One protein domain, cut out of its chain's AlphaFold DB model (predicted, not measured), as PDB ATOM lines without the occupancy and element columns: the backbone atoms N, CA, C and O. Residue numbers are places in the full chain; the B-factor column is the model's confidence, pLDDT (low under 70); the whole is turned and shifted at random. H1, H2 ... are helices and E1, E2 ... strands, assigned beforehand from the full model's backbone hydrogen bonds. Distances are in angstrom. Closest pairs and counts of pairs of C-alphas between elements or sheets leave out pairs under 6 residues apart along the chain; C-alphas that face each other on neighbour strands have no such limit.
ATOM      1  N   ARG A  99     177.973 213.101 255.253       77.06
ATOM      2  CA  ARG A  99     176.878 213.226 256.220       77.06
ATOM      3  C   ARG A  99     175.512 213.303 255.546       77.06
ATOM      4  O   ARG A  99     174.615 212.584 255.960       77.06
ATOM      5  N   TYR A 100     175.358 214.083 254.471       77.88
ATOM      6  CA  TYR A 100     174.084 214.161 253.741       77.88
ATOM      7  C   TYR A 100     173.711 212.824 253.102       77.88
ATOM      8  O   TYR A 100     172.542 212.453 253.086       77.88
ATOM      9  N   ARG A 101     174.701 212.065 252.615       78.50
ATOM     10  CA  ARG A 101     174.464 210.741 252.019       78.50
ATOM     11  C   ARG A 101     174.025 209.718 253.059       78.50
ATOM     12  O   ARG A 101     173.123 208.935 252.793       78.50
ATOM     13  N   GLU A 102     174.654 209.727 254.230       82.69
ATOM     14  CA  GLU A 102     174.281 208.835 255.330       82.69
ATOM     15  C   GLU A 102     172.915 209.208 255.921       82.69
ATOM     16  O   GLU A 102     172.097 208.335 256.196       82.69
ATOM     17  N   ALA A 103     172.637 210.507 256.041       86.06
ATOM     18  CA  ALA A 103     171.388 211.037 256.570       86.06
ATOM     19  C   ALA A 103     170.202 210.916 255.596       86.06
ATOM     20  O   ALA A 103     169.061 211.091 256.019       86.06
ATOM     21  N   ALA A 104     170.437 210.651 254.308       84.94
ATOM     22  CA  ALA A 104     169.403 210.729 253.279       84.94
ATOM     23  C   ALA A 104     168.250 209.742 253.477       84.94
ATOM     24  O   ALA A 104     167.153 210.025 253.014       84.94
ATOM     25  N   GLY A 105     168.460 208.595 254.128       87.56
ATOM     26  CA  GLY A 105     167.397 207.594 254.242       87.56
ATOM     27  C   GLY A 105     166.875 207.114 252.890       87.56
ATOM     28  O   GLY A 105     167.540 207.277 251.864       87.56
ATOM     29  N   TYR A 106     165.712 206.469 252.883       87.00
ATOM     30  CA  TYR A 106     165.123 205.900 251.667       87.00
ATOM     31  C   TYR A 106     163.637 205.587 251.817       87.00
ATOM     32  O   TYR A 106     163.131 205.402 252.920       87.00
ATOM     33  N   LEU A 107     162.947 205.459 250.684       86.62
ATOM     34  CA  LEU A 107     161.558 205.012 250.631       86.62
ATOM     35  C   LEU A 107     161.499 203.481 250.531       86.62
ATOM     36  O   LEU A 107     162.207 202.899 249.714       86.62
ATOM     37  N   SER A 108     160.671 202.817 251.329       86.75
ATOM     38  CA  SER A 108     160.470 201.362 251.291       86.75
ATOM     39  C   SER A 108     158.998 201.031 251.070       86.75
ATOM     40  O   SER A 108     158.129 201.720 251.593       86.75
ATOM     41  N   LEU A 109     158.692 199.960 250.337       86.50
ATOM     42  CA  LEU A 109     157.305 199.516 250.121       86.50
ATOM     43  C   LEU A 109     156.642 199.015 251.414       86.50
ATOM     44  O   LEU A 109     155.427 199.100 251.573       86.50
ATOM     45  N   SER A 110     157.443 198.500 252.343       86.19
ATOM     46  CA  SER A 110     156.998 197.964 253.625       86.19
ATOM     47  C   SER A 110     157.829 198.541 254.773       86.19
ATOM     48  O   SER A 110     158.992 198.906 254.562       86.19
ATOM     49  N   PRO A 111     157.260 198.628 255.989       86.50
ATOM     50  CA  PRO A 111     158.011 199.086 257.146       86.50
ATOM     51  C   PRO A 111     159.116 198.072 257.460       86.50
ATOM     52  O   PRO A 111     158.864 196.889 257.694       86.50
ATOM     53  N   GLU A 112     160.360 198.539 257.431       82.19
ATOM     54  CA  GLU A 112     161.531 197.730 257.772       82.19
ATOM     55  C   GLU A 112     161.459 197.217 259.215       82.19
ATOM     56  O   GLU A 112     161.040 197.915 260.142       82.19
ATOM     57  N   LYS A 113     161.927 195.983 259.417       88.44
ATOM     58  CA  LYS A 113     162.087 195.421 260.757       88.44
ATOM     59  C   LYS A 113     163.236 196.131 261.471       88.44
ATOM     60  O   LYS A 113     164.332 196.241 260.928       88.44
ATOM     61  N   HIS A 114     163.004 196.559 262.705       91.50
ATOM     62  CA  HIS A 114     164.053 197.103 263.559       91.50
ATOM     63  C   HIS A 114     164.767 195.983 264.321       91.50
ATOM     64  O   HIS A 114     164.187 194.947 264.625       91.50
ATOM     65  N   SER A 115     166.040 196.192 264.639       93.19
ATOM     66  CA  SER A 115     166.866 195.267 265.419       93.19
ATOM     67  C   SER A 115     166.903 195.608 266.906       93.19
ATOM     68  O   SER A 115     167.285 194.757 267.712       93.19
ATOM     69  N   GLY A 116     166.509 196.829 267.265       94.25
ATOM     70  CA  GLY A 116     166.397 197.307 268.635       94.25
ATOM     71  C   GLY A 116     165.700 198.660 268.713       94.25
ATOM     72  O   GLY A 116     165.358 199.242 267.683       94.25
ATOM     73  N   GLU A 117     165.507 199.139 269.934       96.06
ATOM     74  CA  GLU A 117     164.793 200.376 270.259       96.06
ATOM     75  C   GLU A 117     165.506 201.114 271.398       96.06
ATOM     76  O   GLU A 117     166.017 200.486 272.336       96.06
ATOM     77  N   ILE A 118     165.556 202.444 271.315       95.69
ATOM     78  CA  ILE A 118     166.065 203.302 272.388       95.69
ATOM     79  C   ILE A 118     165.036 203.332 273.515       95.69
ATOM     80  O   ILE A 118     163.943 203.849 273.336       95.69
ATOM     81  N   ILE A 119     165.395 202.836 274.696       94.88
ATOM     82  CA  ILE A 119     164.463 202.770 275.834       94.88
ATOM     83  C   ILE A 119     164.652 203.908 276.836       94.88
ATOM     84  O   ILE A 119     163.711 204.259 277.540       94.88
ATOM     85  N   LYS A 120     165.869 204.459 276.950       93.00
ATOM     86  CA  LYS A 120     166.188 205.506 277.932       93.00
ATOM     87  C   LYS A 120     167.503 206.216 277.600       93.00
ATOM     88  O   LYS A 120     168.384 205.610 276.996       93.00
ATOM     89  N   ALA A 121     167.668 207.455 278.059       91.50
ATOM     90  CA  ALA A 121     168.936 208.184 278.060       91.50
ATOM     91  C   ALA A 121     169.570 208.257 279.462       91.50
ATOM     92  O   ALA A 121     168.880 208.179 280.481       91.50
ATOM     93  N   ILE A 122     170.897 208.360 279.522       87.50
ATOM     94  CA  ILE A 122     171.657 208.526 280.765       87.50
ATOM     95  C   ILE A 122     171.801 210.014 281.079       87.50
ATOM     96  O   ILE A 122     172.321 210.768 280.260       87.50
ATOM     97  N   GLY A 123     171.442 210.386 282.309       72.19
ATOM     98  CA  GLY A 123     171.519 211.759 282.803       72.19
ATOM     99  C   GLY A 123     170.269 212.551 282.426       72.19
ATOM    100  O   GLY A 123     170.091 212.880 281.260       72.19
ATOM    101  N   GLU A 124     169.443 212.846 283.437       67.44
ATOM    102  CA  GLU A 124     168.155 213.559 283.349       67.44
ATOM    103  C   GLU A 124     167.111 212.908 282.415       67.44
ATOM    104  O   GLU A 124     167.427 212.104 281.538       67.44
ATOM    105  N   ASP A 125     165.827 213.230 282.609       72.38
ATOM    106  CA  ASP A 125     164.737 212.786 281.727       72.38
ATOM    107  C   ASP A 125     164.754 213.598 280.417       72.38
ATOM    108  O   ASP A 125     163.820 214.327 280.076       72.38
ATOM    109  N   LYS A 126     165.872 213.510 279.685       77.19
ATOM    110  CA  LYS A 126     166.045 214.157 278.386       77.19
ATOM    111  C   LYS A 126     165.055 213.574 277.388       77.19
ATOM    112  O   LYS A 126     165.102 212.390 277.059       77.19
ATOM    113  N   VAL A 127     164.195 214.442 276.867       75.75
ATOM    114  CA  VAL A 127     163.257 214.093 275.795       75.75
ATOM    115  C   VAL A 127     163.975 214.067 274.445       75.75
ATOM    116  O   VAL A 127     163.713 213.187 273.635       75.75
ATOM    117  N   VAL A 128     164.918 214.990 274.224       88.81
ATOM    118  CA  VAL A 128     165.684 215.139 272.978       88.81
ATOM    119  C   VAL A 128     167.122 214.678 273.184       88.81
ATOM    120  O   VAL A 128     167.764 215.071 274.159       88.81
ATOM    121  N   LEU A 129     167.625 213.874 272.246       92.81
ATOM    122  CA  LEU A 129     168.945 213.252 272.298       92.81
ATOM    123  C   LEU A 129     169.831 213.749 271.154       92.81
ATOM    124  O   LEU A 129     169.368 213.948 270.029       92.81
ATOM    125  N   GLY A 130     171.119 213.922 271.444       93.50
ATOM    126  CA  GLY A 130     172.107 214.438 270.502       93.50
ATOM    127  C   GLY A 130     173.426 213.674 270.510       93.50
ATOM    128  O   GLY A 130     173.625 212.689 271.222       93.50
ATOM    129  N   GLU A 131     174.359 214.129 269.674       95.00
ATOM    130  CA  GLU A 131     175.708 213.567 269.628       95.00
ATOM    131  C   GLU A 131     176.404 213.684 270.994       95.00
ATOM    132  O   GLU A 131     176.398 214.736 271.628       95.00
ATOM    133  N   GLY A 132     177.018 212.592 271.446       94.31
ATOM    134  CA  GLY A 132     177.697 212.511 272.735       94.31
ATOM    135  C   GLY A 132     176.845 211.951 273.873       94.31
ATOM    136  O   GLY A 132     177.434 211.422 274.821       94.31
ATOM    137  N   ASP A 133     175.513 211.982 273.767       95.06
ATOM    138  CA  ASP A 133     174.628 211.394 274.774       95.06
ATOM    139  C   ASP A 133     174.803 209.870 274.847       95.06
ATOM    140  O   ASP A 133     175.136 209.192 273.867       95.06
ATOM    141  N   VAL A 134     174.583 209.320 276.040       95.56
ATOM    142  CA  VAL A 134     174.625 207.876 276.284       95.56
ATOM    143  C   VAL A 134     173.204 207.377 276.482       95.56
ATOM    144  O   VAL A 134     172.420 207.974 277.214       95.56
ATOM    145  N   ILE A 135     172.872 206.278 275.820       96.06
ATOM    146  CA  ILE A 135     171.531 205.710 275.764       96.06
ATOM    147  C   ILE A 135     171.548 204.230 276.133       96.06
ATOM    148  O   ILE A 135     172.536 203.523 275.925       96.06
ATOM    149  N   TYR A 136     170.416 203.756 276.633       95.62
ATOM    150  CA  TYR A 136     170.117 202.344 276.768       95.62
ATOM    151  C   TYR A 136     169.257 201.887 275.599       95.62
ATOM    152  O   TYR A 136     168.245 202.504 275.261       95.62
ATOM    153  N   VAL A 137     169.664 200.773 275.005       96.25
ATOM    154  CA  VAL A 137     169.009 200.161 273.855       96.25
ATOM    155  C   VAL A 137     168.568 198.757 274.222       96.25
ATOM    156  O   VAL A 137     169.358 197.958 274.735       96.25
ATOM    157  N   LYS A 138     167.320 198.428 273.905       96.06
ATOM    158  CA  LYS A 138     166.809 197.062 273.970       96.06
ATOM    159  C   LYS A 138     166.895 196.437 272.585       96.06
ATOM    160  O   LYS A 138     166.223 196.877 271.657       96.06
ATOM    161  N   PHE A 139     167.728 195.413 272.440       94.56
ATOM    162  CA  PHE A 139     167.834 194.653 271.197       94.56
ATOM    163  C   PHE A 139     166.789 193.535 271.156       94.56
ATOM    164  O   PHE A 139     166.466 192.931 272.179       94.56
ATOM    165  N   GLN A 140     166.264 193.249 269.967       91.75
ATOM    166  CA  GLN A 140     165.418 192.077 269.750       91.75
ATOM    167  C   GLN A 140     166.250 190.793 269.867       91.75
ATOM    168  O   GLN A 140     167.430 190.795 269.525       91.75
ATOM    169  N   SER A 141     165.641 189.675 270.273       73.94
ATOM    170  CA  SER A 141     166.350 188.412 270.560       73.94
ATOM    171  C   SER A 141     167.183 187.858 269.395       73.94
ATOM    172  O   SER A 141     168.160 187.146 269.616       73.94
ATOM    173  N   ALA A 142     166.818 188.180 268.150       77.00
ATOM    174  CA  ALA A 142     167.576 187.793 266.958       77.00
ATOM    175  C   ALA A 142     168.869 188.616 266.764       77.00
ATOM    176  O   ALA A 142     169.797 188.173 266.088       77.00
ATOM    177  N   SER A 143     168.947 189.802 267.366       81.38
ATOM    178  CA  SER A 143     170.052 190.745 267.236       81.38
ATOM    179  C   SER A 143     171.050 190.546 268.373       81.38
ATOM    180  O   SER A 143     170.726 190.750 269.540       81.38
ATOM    181  N   LYS A 144     172.293 190.182 268.047       83.38
ATOM    182  CA  LYS A 144     173.377 190.042 269.031       83.38
ATOM    183  C   LYS A 144     174.378 191.190 268.872       83.38
ATOM    184  O   LYS A 144     175.307 191.061 268.068       83.38
ATOM    185  N   PRO A 145     174.196 192.323 269.577       89.56
ATOM    186  CA  PRO A 145     175.170 193.405 269.536       89.56
ATOM    187  C   PRO A 145     176.514 192.933 270.100       89.56
ATOM    188  O   PRO A 145     176.576 192.059 270.963       89.56
ATOM    189  N   LYS A 146     177.603 193.531 269.615       93.62
ATOM    190  CA  LYS A 146     178.950 193.361 270.181       93.62
ATOM    191  C   LYS A 146     179.430 194.694 270.732       93.62
ATOM    192  O   LYS A 146     179.119 195.742 270.161       93.62
ATOM    193  N   VAL A 147     180.217 194.673 271.803       96.06
ATOM    194  CA  VAL A 147     180.872 195.890 272.295       96.06
ATOM    195  C   VAL A 147     181.734 196.478 271.174       96.06
ATOM    196  O   VAL A 147     182.450 195.758 270.481       96.06
ATOM    197  N   GLY A 148     181.601 197.781 270.940       94.94
ATOM    198  CA  GLY A 148     182.263 198.507 269.859       94.94
ATOM    199  C   GLY A 148     181.535 198.493 268.512       94.94
ATOM    200  O   GLY A 148     181.929 199.260 267.633       94.94
ATOM    201  N   SER A 149     180.481 197.685 268.340       95.25
ATOM    202  CA  SER A 149     179.680 197.687 267.107       95.25
ATOM    203  C   SER A 149     178.913 198.998 266.931       95.25
ATOM    204  O   SER A 149     178.458 199.604 267.905       95.25
ATOM    205  N   VAL A 150     178.786 199.431 265.675       96.06
ATOM    206  CA  VAL A 150     178.065 200.647 265.295       96.06
ATOM    207  C   VAL A 150     176.694 200.272 264.744       96.06
ATOM    208  O   VAL A 150     176.564 199.300 263.997       96.06
ATOM    209  N   TRP A 151     175.682 201.046 265.115       96.44
ATOM    210  CA  TRP A 151     174.289 200.857 264.723       96.44
ATOM    211  C   TRP A 151     173.702 202.179 264.241       96.44
ATOM    212  O   TRP A 151     174.055 203.242 264.750       96.44
ATOM    213  N   THR A 152     172.812 202.112 263.259       95.94
ATOM    214  CA  THR A 152     172.111 203.275 262.714       95.94
ATOM    215  C   THR A 152     170.814 203.495 263.478       95.94
ATOM    216  O   THR A 152     170.038 202.549 263.615       95.94
ATOM    217  N   ILE A 153     170.565 204.729 263.921       96.94
ATOM    218  CA  ILE A 153     169.266 205.154 264.453       96.94
ATOM    219  C   ILE A 153     168.399 205.616 263.290       96.94
ATOM    220  O   ILE A 153     168.846 206.411 262.454       96.94
ATOM    221  N   PHE A 154     167.163 205.137 263.240       95.12
ATOM    222  CA  PHE A 154     166.218 205.506 262.202       95.12
ATOM    223  C   PHE A 154     164.783 205.596 262.721       95.12
ATOM    224  O   PHE A 154     164.429 204.987 263.733       95.12
ATOM    225  N   ARG A 155     163.953 206.323 261.972       94.38
ATOM    226  CA  ARG A 155     162.508 206.434 262.180       94.38
ATOM    227  C   ARG A 155     161.766 206.047 260.911       94.38
ATOM    228  O   ARG A 155     162.280 206.209 259.805       94.38
ATOM    229  N   ILE A 156     160.574 205.490 261.084       92.69
ATOM    230  CA  ILE A 156     159.687 205.114 259.985       92.69
ATOM    231  C   ILE A 156     158.539 206.119 259.965       92.69
ATOM    232  O   ILE A 156     157.862 206.297 260.978       92.69
ATOM    233  N   SER A 157     158.321 206.773 258.828       90.94
ATOM    234  CA  SER A 157     157.195 207.687 258.652       90.94
ATOM    235  C   SER A 157     155.859 206.936 258.626       90.94
ATOM    236  O   SER A 157     155.816 205.732 258.350       90.94
ATOM    237  N   PRO A 158     154.729 207.641 258.784       91.12
ATOM    238  CA  PRO A 158     153.439 207.145 258.317       91.12
ATOM    239  C   PRO A 158     153.465 206.797 256.813       91.12
ATOM    240  O   PRO A 158     154.357 207.257 256.089       91.12
ATOM    241  N   PRO A 159     152.483 206.024 256.313       91.19
ATOM    242  CA  PRO A 159     152.358 205.728 254.891       91.19
ATOM    243  C   PRO A 159     152.376 206.991 254.020       91.19
ATOM    244  O   PRO A 159     151.520 207.868 254.152       91.19
ATOM    245  N   ILE A 160     153.323 207.057 253.088       90.12
ATOM    246  CA  ILE A 160     153.425 208.118 252.092       90.12
ATOM    247  C   ILE A 160     152.421 207.843 250.978       90.12
ATOM    248  O   ILE A 160     152.417 206.770 250.366       90.12
ATOM    249  N   LEU A 161     151.575 208.834 250.706       89.62
ATOM    250  CA  LEU A 161     150.570 208.789 249.650       89.62
ATOM    251  C   LEU A 161     151.025 209.613 248.450       89.62
ATOM    252  O   LEU A 161     151.514 210.732 248.599       89.62
ATOM    253  N   HIS A 162     150.780 209.099 247.250       89.62
ATOM    254  CA  HIS A 162     151.057 209.816 246.016       89.62
ATOM    255  C   HIS A 162     150.250 211.128 245.952       89.62
ATOM    256  O   HIS A 162     149.033 211.110 246.177       89.62
ATOM    257  N   PRO A 163     150.860 212.269 245.571       85.00
ATOM    258  CA  PRO A 163     150.190 213.571 245.590       85.00
ATOM    259  C   PRO A 163     148.952 213.631 244.682       85.00
ATOM    260  O   PRO A 163     147.926 214.171 245.096       85.00
ATOM    261  N   ILE A 164     149.016 213.023 243.489       86.00
ATOM    262  CA  ILE A 164     147.884 212.917 242.546       86.00
ATOM    263  C   ILE A 164     146.966 211.728 242.830       86.00
ATOM    264  O   ILE A 164     145.808 211.930 243.177       86.00
ATOM    265  N   THR A 165     147.456 210.495 242.657       89.19
ATOM    266  CA  THR A 165     146.604 209.292 242.676       89.19
ATOM    267  C   THR A 165     146.087 208.931 244.067       89.19
ATOM    268  O   THR A 165     145.183 208.111 244.175       89.19
ATOM    269  N   LYS A 166     146.653 209.523 245.131       89.94
ATOM    270  CA  LYS A 166     146.368 209.214 246.545       89.94
ATOM    271  C   LYS A 166     146.645 207.762 246.946       89.94
ATOM    272  O   LYS A 166     146.334 207.372 248.067       89.94
ATOM    273  N   GLN A 167     147.263 206.979 246.067       90.69
ATOM    274  CA  GLN A 167     147.677 205.617 246.359       90.69
ATOM    275  C   GLN A 167     148.875 205.621 247.310       90.69
ATOM    276  O   GLN A 167     149.756 206.475 247.203       90.69
ATOM    277  N   GLN A 168     148.921 204.658 248.227       91.31
ATOM    278  CA  GLN A 168     150.081 204.454 249.084       91.31
ATOM    279  C   GLN A 168     151.287 204.000 248.255       91.31
ATOM    280  O   GLN A 168     151.202 203.021 247.516       91.31
ATOM    281  N   ILE A 169     152.404 204.709 248.406       88.75
ATOM    282  CA  ILE A 169     153.672 204.402 247.735       88.75
ATOM    283  C   ILE A 169     154.583 203.594 248.658       88.75
ATOM    284  O   ILE A 169     155.280 202.695 248.198       88.75
ATOM    285  N   GLY A 170     154.579 203.893 249.959       90.19
ATOM    286  CA  GLY A 170     155.453 203.213 250.909       90.19
ATOM    287  C   GLY A 170     155.625 203.968 252.220       90.19
ATOM    288  O   GLY A 170     154.762 204.746 252.613       90.19
ATOM    289  N   TYR A 171     156.750 203.731 252.876       90.50
ATOM    290  CA  TYR A 171     157.157 204.295 254.156       90.50
ATOM    291  C   TYR A 171     158.533 204.927 253.989       90.50
ATOM    292  O   TYR A 171     159.427 204.328 253.384       90.50
ATOM    293  N   LEU A 172     158.711 206.136 254.507       89.31
ATOM    294  CA  LEU A 172     160.002 206.798 254.512       89.31
ATOM    295  C   LEU A 172     160.810 206.332 255.728       89.31
ATOM    296  O   LEU A 172     160.352 206.413 256.864       89.31
ATOM    297  N   HIS A 173     162.018 205.840 255.472       90.81
ATOM    298  CA  HIS A 173     162.996 205.461 256.483       90.81
ATOM    299  C   HIS A 173     163.999 206.592 256.659       90.81
ATOM    300  O   HIS A 173     164.933 206.733 255.868       90.81
ATOM    301  N   GLU A 174     163.813 207.385 257.703       91.00
ATOM    302  CA  GLU A 174     164.657 208.533 258.014       91.00
ATOM    303  C   GLU A 174     165.847 208.094 258.858       91.00
ATOM    304  O   GLU A 174     165.678 207.498 259.918       91.00
ATOM    305  N   ILE A 175     167.065 208.391 258.400       92.50
ATOM    306  CA  ILE A 175     168.269 208.152 259.197       92.50
ATOM    307  C   ILE A 175     168.523 209.369 260.080       92.50
ATOM    308  O   ILE A 175     168.779 210.470 259.579       92.50
ATOM    309  N   LEU A 176     168.474 209.146 261.392       94.81
ATOM    310  CA  LEU A 176     168.591 210.190 262.409       94.81
ATOM    311  C   LEU A 176     170.009 210.284 262.976       94.81
ATOM    312  O   LEU A 176     170.444 211.355 263.388       94.81
ATOM    313  N   GLY A 177     170.759 209.181 262.986       95.12
ATOM    314  CA  GLY A 177     172.103 209.172 263.552       95.12
ATOM    315  C   GLY A 177     172.756 207.798 263.593       95.12
ATOM    316  O   GLY A 177     172.273 206.830 263.004       95.12
ATOM    317  N   ALA A 178     173.868 207.715 264.318       96.12
ATOM    318  CA  ALA A 178     174.585 206.470 264.562       96.12
ATOM    319  C   ALA A 178     175.061 206.387 266.014       96.12
ATOM    320  O   ALA A 178     175.461 207.387 266.617       96.12
ATOM    321  N   VAL A 179     175.069 205.174 266.561       97.31
ATOM    322  CA  VAL A 179     175.506 204.886 267.932       97.31
ATOM    323  C   VAL A 179     176.557 203.798 267.954       97.31
ATOM    324  O   VAL A 179     176.559 202.900 267.113       97.31
ATOM    325  N   LYS A 180     177.437 203.853 268.949       98.19
ATOM    326  CA  LYS A 180     178.433 202.820 269.219       98.19
ATOM    327  C   LYS A 180     178.118 202.149 270.546       98.19
ATOM    328  O   LYS A 180     178.038 202.825 271.569       98.19
ATOM    329  N   VAL A 181     177.984 200.827 270.536       97.62
ATOM    330  CA  VAL A 181     177.743 200.035 271.752       97.62
ATOM    331  C   VAL A 181     178.983 200.096 272.646       97.62
ATOM    332  O   VAL A 181     180.083 199.764 272.200       97.62
ATOM    333  N   THR A 182     178.821 200.515 273.899       97.44
ATOM    334  CA  THR A 182     179.904 200.635 274.891       97.44
ATOM    335  C   THR A 182     179.910 199.463 275.860       97.44
ATOM    336  O   THR A 182     180.974 198.915 276.139       97.44
ATOM    337  N   LYS A 183     178.737 199.044 276.344       96.25
ATOM    338  CA  LYS A 183     178.580 197.932 277.292       96.25
ATOM    339  C   LYS A 183     177.332 197.123 276.968       96.25
ATOM    340  O   LYS A 183     176.382 197.638 276.387       96.25
ATOM    341  N   ILE A 184     177.331 195.852 277.349       95.88
ATOM    342  CA  ILE A 184     176.194 194.949 277.158       95.88
ATOM    343  C   ILE A 184     175.822 194.363 278.517       95.88
ATOM    344  O   ILE A 184     176.675 193.809 279.204       95.88
ATOM    345  N   TYR A 185     174.547 194.485 278.876       93.44
ATOM    346  CA  TYR A 185     173.929 193.868 280.046       93.44
ATOM    347  C   TYR A 185     172.952 192.764 279.588       93.44
ATOM    348  O   TYR A 185     172.653 192.671 278.395       93.44
ATOM    349  N   PRO A 186     172.414 191.926 280.496       88.56
ATOM    350  CA  PRO A 186     171.565 190.793 280.111       88.56
ATOM    351  C   PRO A 186     170.302 191.152 279.309       88.56
ATOM    352  O   PRO A 186     169.871 190.359 278.480       88.56
ATOM    353  N   GLN A 187     169.705 192.326 279.547       89.25
ATOM    354  CA  GLN A 187     168.449 192.745 278.899       89.25
ATOM    355  C   GLN A 187     168.587 193.980 277.998       89.25
ATOM    356  O   GLN A 187     167.709 194.245 277.177       89.25
ATOM    357  N   VAL A 188     169.658 194.758 278.167       94.69
ATOM    358  CA  VAL A 188     169.854 196.056 277.510       94.69
ATOM    359  C   VAL A 188     171.330 196.259 277.194       94.69
ATOM    360  O   VAL A 188     172.200 195.695 277.852       94.69
ATOM    361  N   ALA A 189     171.630 197.093 276.212       96.06
ATOM    362  CA  ALA A 189     172.984 197.543 275.931       96.06
ATOM    363  C   ALA A 189     173.096 199.046 276.184       96.06
ATOM    364  O   ALA A 189     172.161 199.800 275.925       96.06
ATOM    365  N   GLU A 190     174.252 199.473 276.666       96.56
ATOM    366  CA  GLU A 190     174.641 200.877 276.721       96.56
ATOM    367  C   GLU A 190     175.296 201.241 275.387       96.56
ATOM    368  O   GLU A 190     176.165 200.515 274.886       96.56
ATOM    369  N   ALA A 191     174.882 202.352 274.793       97.25
ATOM    370  CA  ALA A 191     175.460 202.866 273.565       97.25
ATOM    371  C   ALA A 191     175.654 204.377 273.658       97.25
ATOM    372  O   ALA A 191     174.845 205.086 274.247       97.25
ATOM    373  N   LYS A 192     176.724 204.882 273.051       97.88
ATOM    374  CA  LYS A 192     176.983 206.317 272.932       97.88
ATOM    375  C   LYS A 192     176.602 206.789 271.539       97.88
ATOM    376  O   LYS A 192     177.028 206.176 270.554       97.88
ATOM    377  N   ILE A 193     175.839 207.872 271.446       97.19
ATOM    378  CA  ILE A 193     175.525 208.515 270.172       97.19
ATOM    379  C   ILE A 193     176.810 209.141 269.638       97.19
ATOM    380  O   ILE A 193     177.395 210.025 270.258       97.19
ATOM    381  N   ILE A 194     177.280 208.631 268.503       96.94
ATOM    382  CA  ILE A 194     178.510 209.105 267.858       96.94
ATOM    383  C   ILE A 194     178.222 210.122 266.760       96.94
ATOM    384  O   ILE A 194     179.144 210.811 266.340       96.94
ATOM    385  N   ARG A 195     176.983 210.162 266.249       95.06
ATOM    386  CA  ARG A 195     176.535 211.076 265.192       95.06
ATOM    387  C   ARG A 195     175.044 211.346 265.337       95.06
ATOM    388  O   ARG A 195     174.279 210.395 265.502       95.06
ATOM    389  N   SER A 196     174.650 212.604 265.189       94.88
ATOM    390  CA  SER A 196     173.256 213.035 265.053       94.88
ATOM    391  C   SER A 196     173.125 213.869 263.777       94.88
ATOM    392  O   SER A 196     173.884 214.810 263.548       94.88
ATOM    393  N   TYR A 197     172.212 213.454 262.904       90.06
ATOM    394  CA  TYR A 197     171.854 214.142 261.661       90.06
ATOM    395  C   TYR A 197     170.513 214.856 261.761       90.06
ATOM    396  O   TYR A 197     170.223 215.720 260.940       90.06
ATOM    397  N   ASP A 198     169.699 214.435 262.721       90.62
ATOM    398  CA  ASP A 198     168.372 214.950 262.998       90.62
ATOM    399  C   ASP A 198     168.045 214.723 264.482       90.62
ATOM    400  O   ASP A 198     168.835 214.119 265.222       90.62
ATOM    401  N   VAL A 199     166.878 215.196 264.908       91.88
ATOM    402  CA  VAL A 199     166.385 215.070 266.278       91.88
ATOM    403  C   VAL A 199     166.076 213.606 266.601       91.88
ATOM    404  O   VAL A 199     165.227 212.968 265.968       91.88
ATOM    405  N   ILE A 200     166.755 213.086 267.625       95.81
ATOM    406  CA  ILE A 200     166.593 211.715 268.115       95.81
ATOM    407  C   ILE A 200     165.749 211.741 269.393       95.81
ATOM    408  O   ILE A 200     166.005 212.538 270.297       95.81
ATOM    409  N   TYR A 201     164.773 210.843 269.479       95.19
ATOM    410  CA  TYR A 201     163.906 210.653 270.638       95.19
ATOM    411  C   TYR A 201     164.097 209.259 271.246       95.19
ATOM    412  O   TYR A 201     164.543 208.305 270.602       95.19
ATOM    413  N   VAL A 202     163.708 209.127 272.514       94.44
ATOM    414  CA  VAL A 202     163.464 207.810 273.115       94.44
ATOM    415  C   VAL A 202     162.318 207.128 272.355       94.44
ATOM    416  O   VAL A 202     161.321 207.770 272.031       94.44
ATOM    417  N   GLY A 203     162.473 205.842 272.047       94.00
ATOM    418  CA  GLY A 203     161.569 205.061 271.197       94.00
ATOM    419  C   GLY A 203     162.017 204.936 269.736       94.00
ATOM    420  O   GLY A 203     161.454 204.132 268.996       94.00
ATOM    421  N   ASP A 204     163.046 205.675 269.298       96.31
ATOM    422  CA  ASP A 204     163.578 205.500 267.943       96.31
ATOM    423  C   ASP A 204     164.261 204.133 267.769       96.31
ATOM    424  O   ASP A 204     164.786 203.519 268.707       96.31
ATOM    425  N   PHE A 205     164.268 203.646 266.530       96.62
ATOM    426  CA  PHE A 205     164.696 202.293 266.208       96.62
ATOM    427  C   PHE A 205     166.161 202.213 265.797       96.62
ATOM    428  O   PHE A 205     166.751 203.165 265.289       96.62
ATOM    429  N   LEU A 206     166.745 201.025 265.970       96.19
ATOM    430  CA  LEU A 206     168.104 200.715 265.542       96.19
ATOM    431  C   LEU A 206     168.142 199.593 264.517       96.19
ATOM    432  O   LEU A 206     167.394 198.617 264.606       96.19
ATOM    433  N   LYS A 207     169.089 199.696 263.586       93.81
ATOM    434  CA  LYS A 207     169.457 198.635 262.640       93.81
ATOM    435  C   LYS A 207     170.972 198.577 262.435       93.81
ATOM    436  O   LYS A 207     171.662 199.539 262.790       93.81
ATOM    437  N   PRO A 208     171.519 197.466 261.911       93.00
ATOM    438  CA  PRO A 208     172.953 197.344 261.688       93.00
ATOM    439  C   PRO A 208     173.473 198.495 260.826       93.00
ATOM    440  O   PRO A 208     172.857 198.841 259.816       93.00
ATOM    441  N   TYR A 209     174.601 199.083 261.224       91.81
ATOM    442  CA  TYR A 209     175.181 200.195 260.482       91.81
ATOM    443  C   TYR A 209     175.661 199.749 259.102       91.81
ATOM    444  O   TYR A 209     176.439 198.801 258.980       91.81
TER     445      TYR A 209
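Overview. This is residues 99 to 209 of the 395 residues of the protein "LysM domain protein" of Candidatus Methanoperedenaceae archaeon GB50 (UniProt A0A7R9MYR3). Six strands close into a small barrel, and its long hairpin of E4 and E5 runs on beyond the ring as a two-stranded arm. The short strand E1 pairs with E5 in this arm, and the short helix H1 is outside the barrel. The printed part has 111 residues, with one named helix and seven strands in the order H1, E1, E2, E3, E4, E5, E6, E7; the class is mostly strand. Round the antiparallel ring run E2, E3, E6, E5, E4, E7 and back to E2. The whole is compact, with a radius of gyration of the C-alphas of 14.7 A, and elongated, spanning 48 by 27 by 26 A.

Along the chain. E5, residues 168 to 184, is 39.5 A long and bends by 79 degrees at residue 181. E4, residues 150 to 161, is 32.7 A long and bends by 57 degrees at residue 158. E6 holds residues 189 to 196, E3 134 to 139, E2 116 to 121, E7 205 to 208 and E1 106 to 108. H1, residues 99 to 103, begins with C-alpha 99 at (176.878, 213.226, 256.220); E7 ends with C-alpha 208 at (172.953, 197.344, 261.688).

Arrangement. E4, E5 and E6 form a meander, each strand the antiparallel neighbour of the one before; N 157 and O 172 are 2.8 A apart, N 192 and O 180 2.9 A. With E3, or with E7, it makes a Greek key, the first of four strands neighbouring the fourth: N 135 and O 191, 2.8 A; N 152 and O 207, 2.9 A. E7 and E2 close the ring, with N 206 and O 116 2.8 A apart. H1, its O i to N i+4 pair within hydrogen-bond range, only just lies over E5, with 3 C-alphas falling on it.

Size, cuts and confidence. The C-alphas farthest apart, of Ile 164 and Pro 186, are 49.6 A apart. The printed part has no cut; the link E2 to E3 is long. Residue 124 is under pLDDT 70.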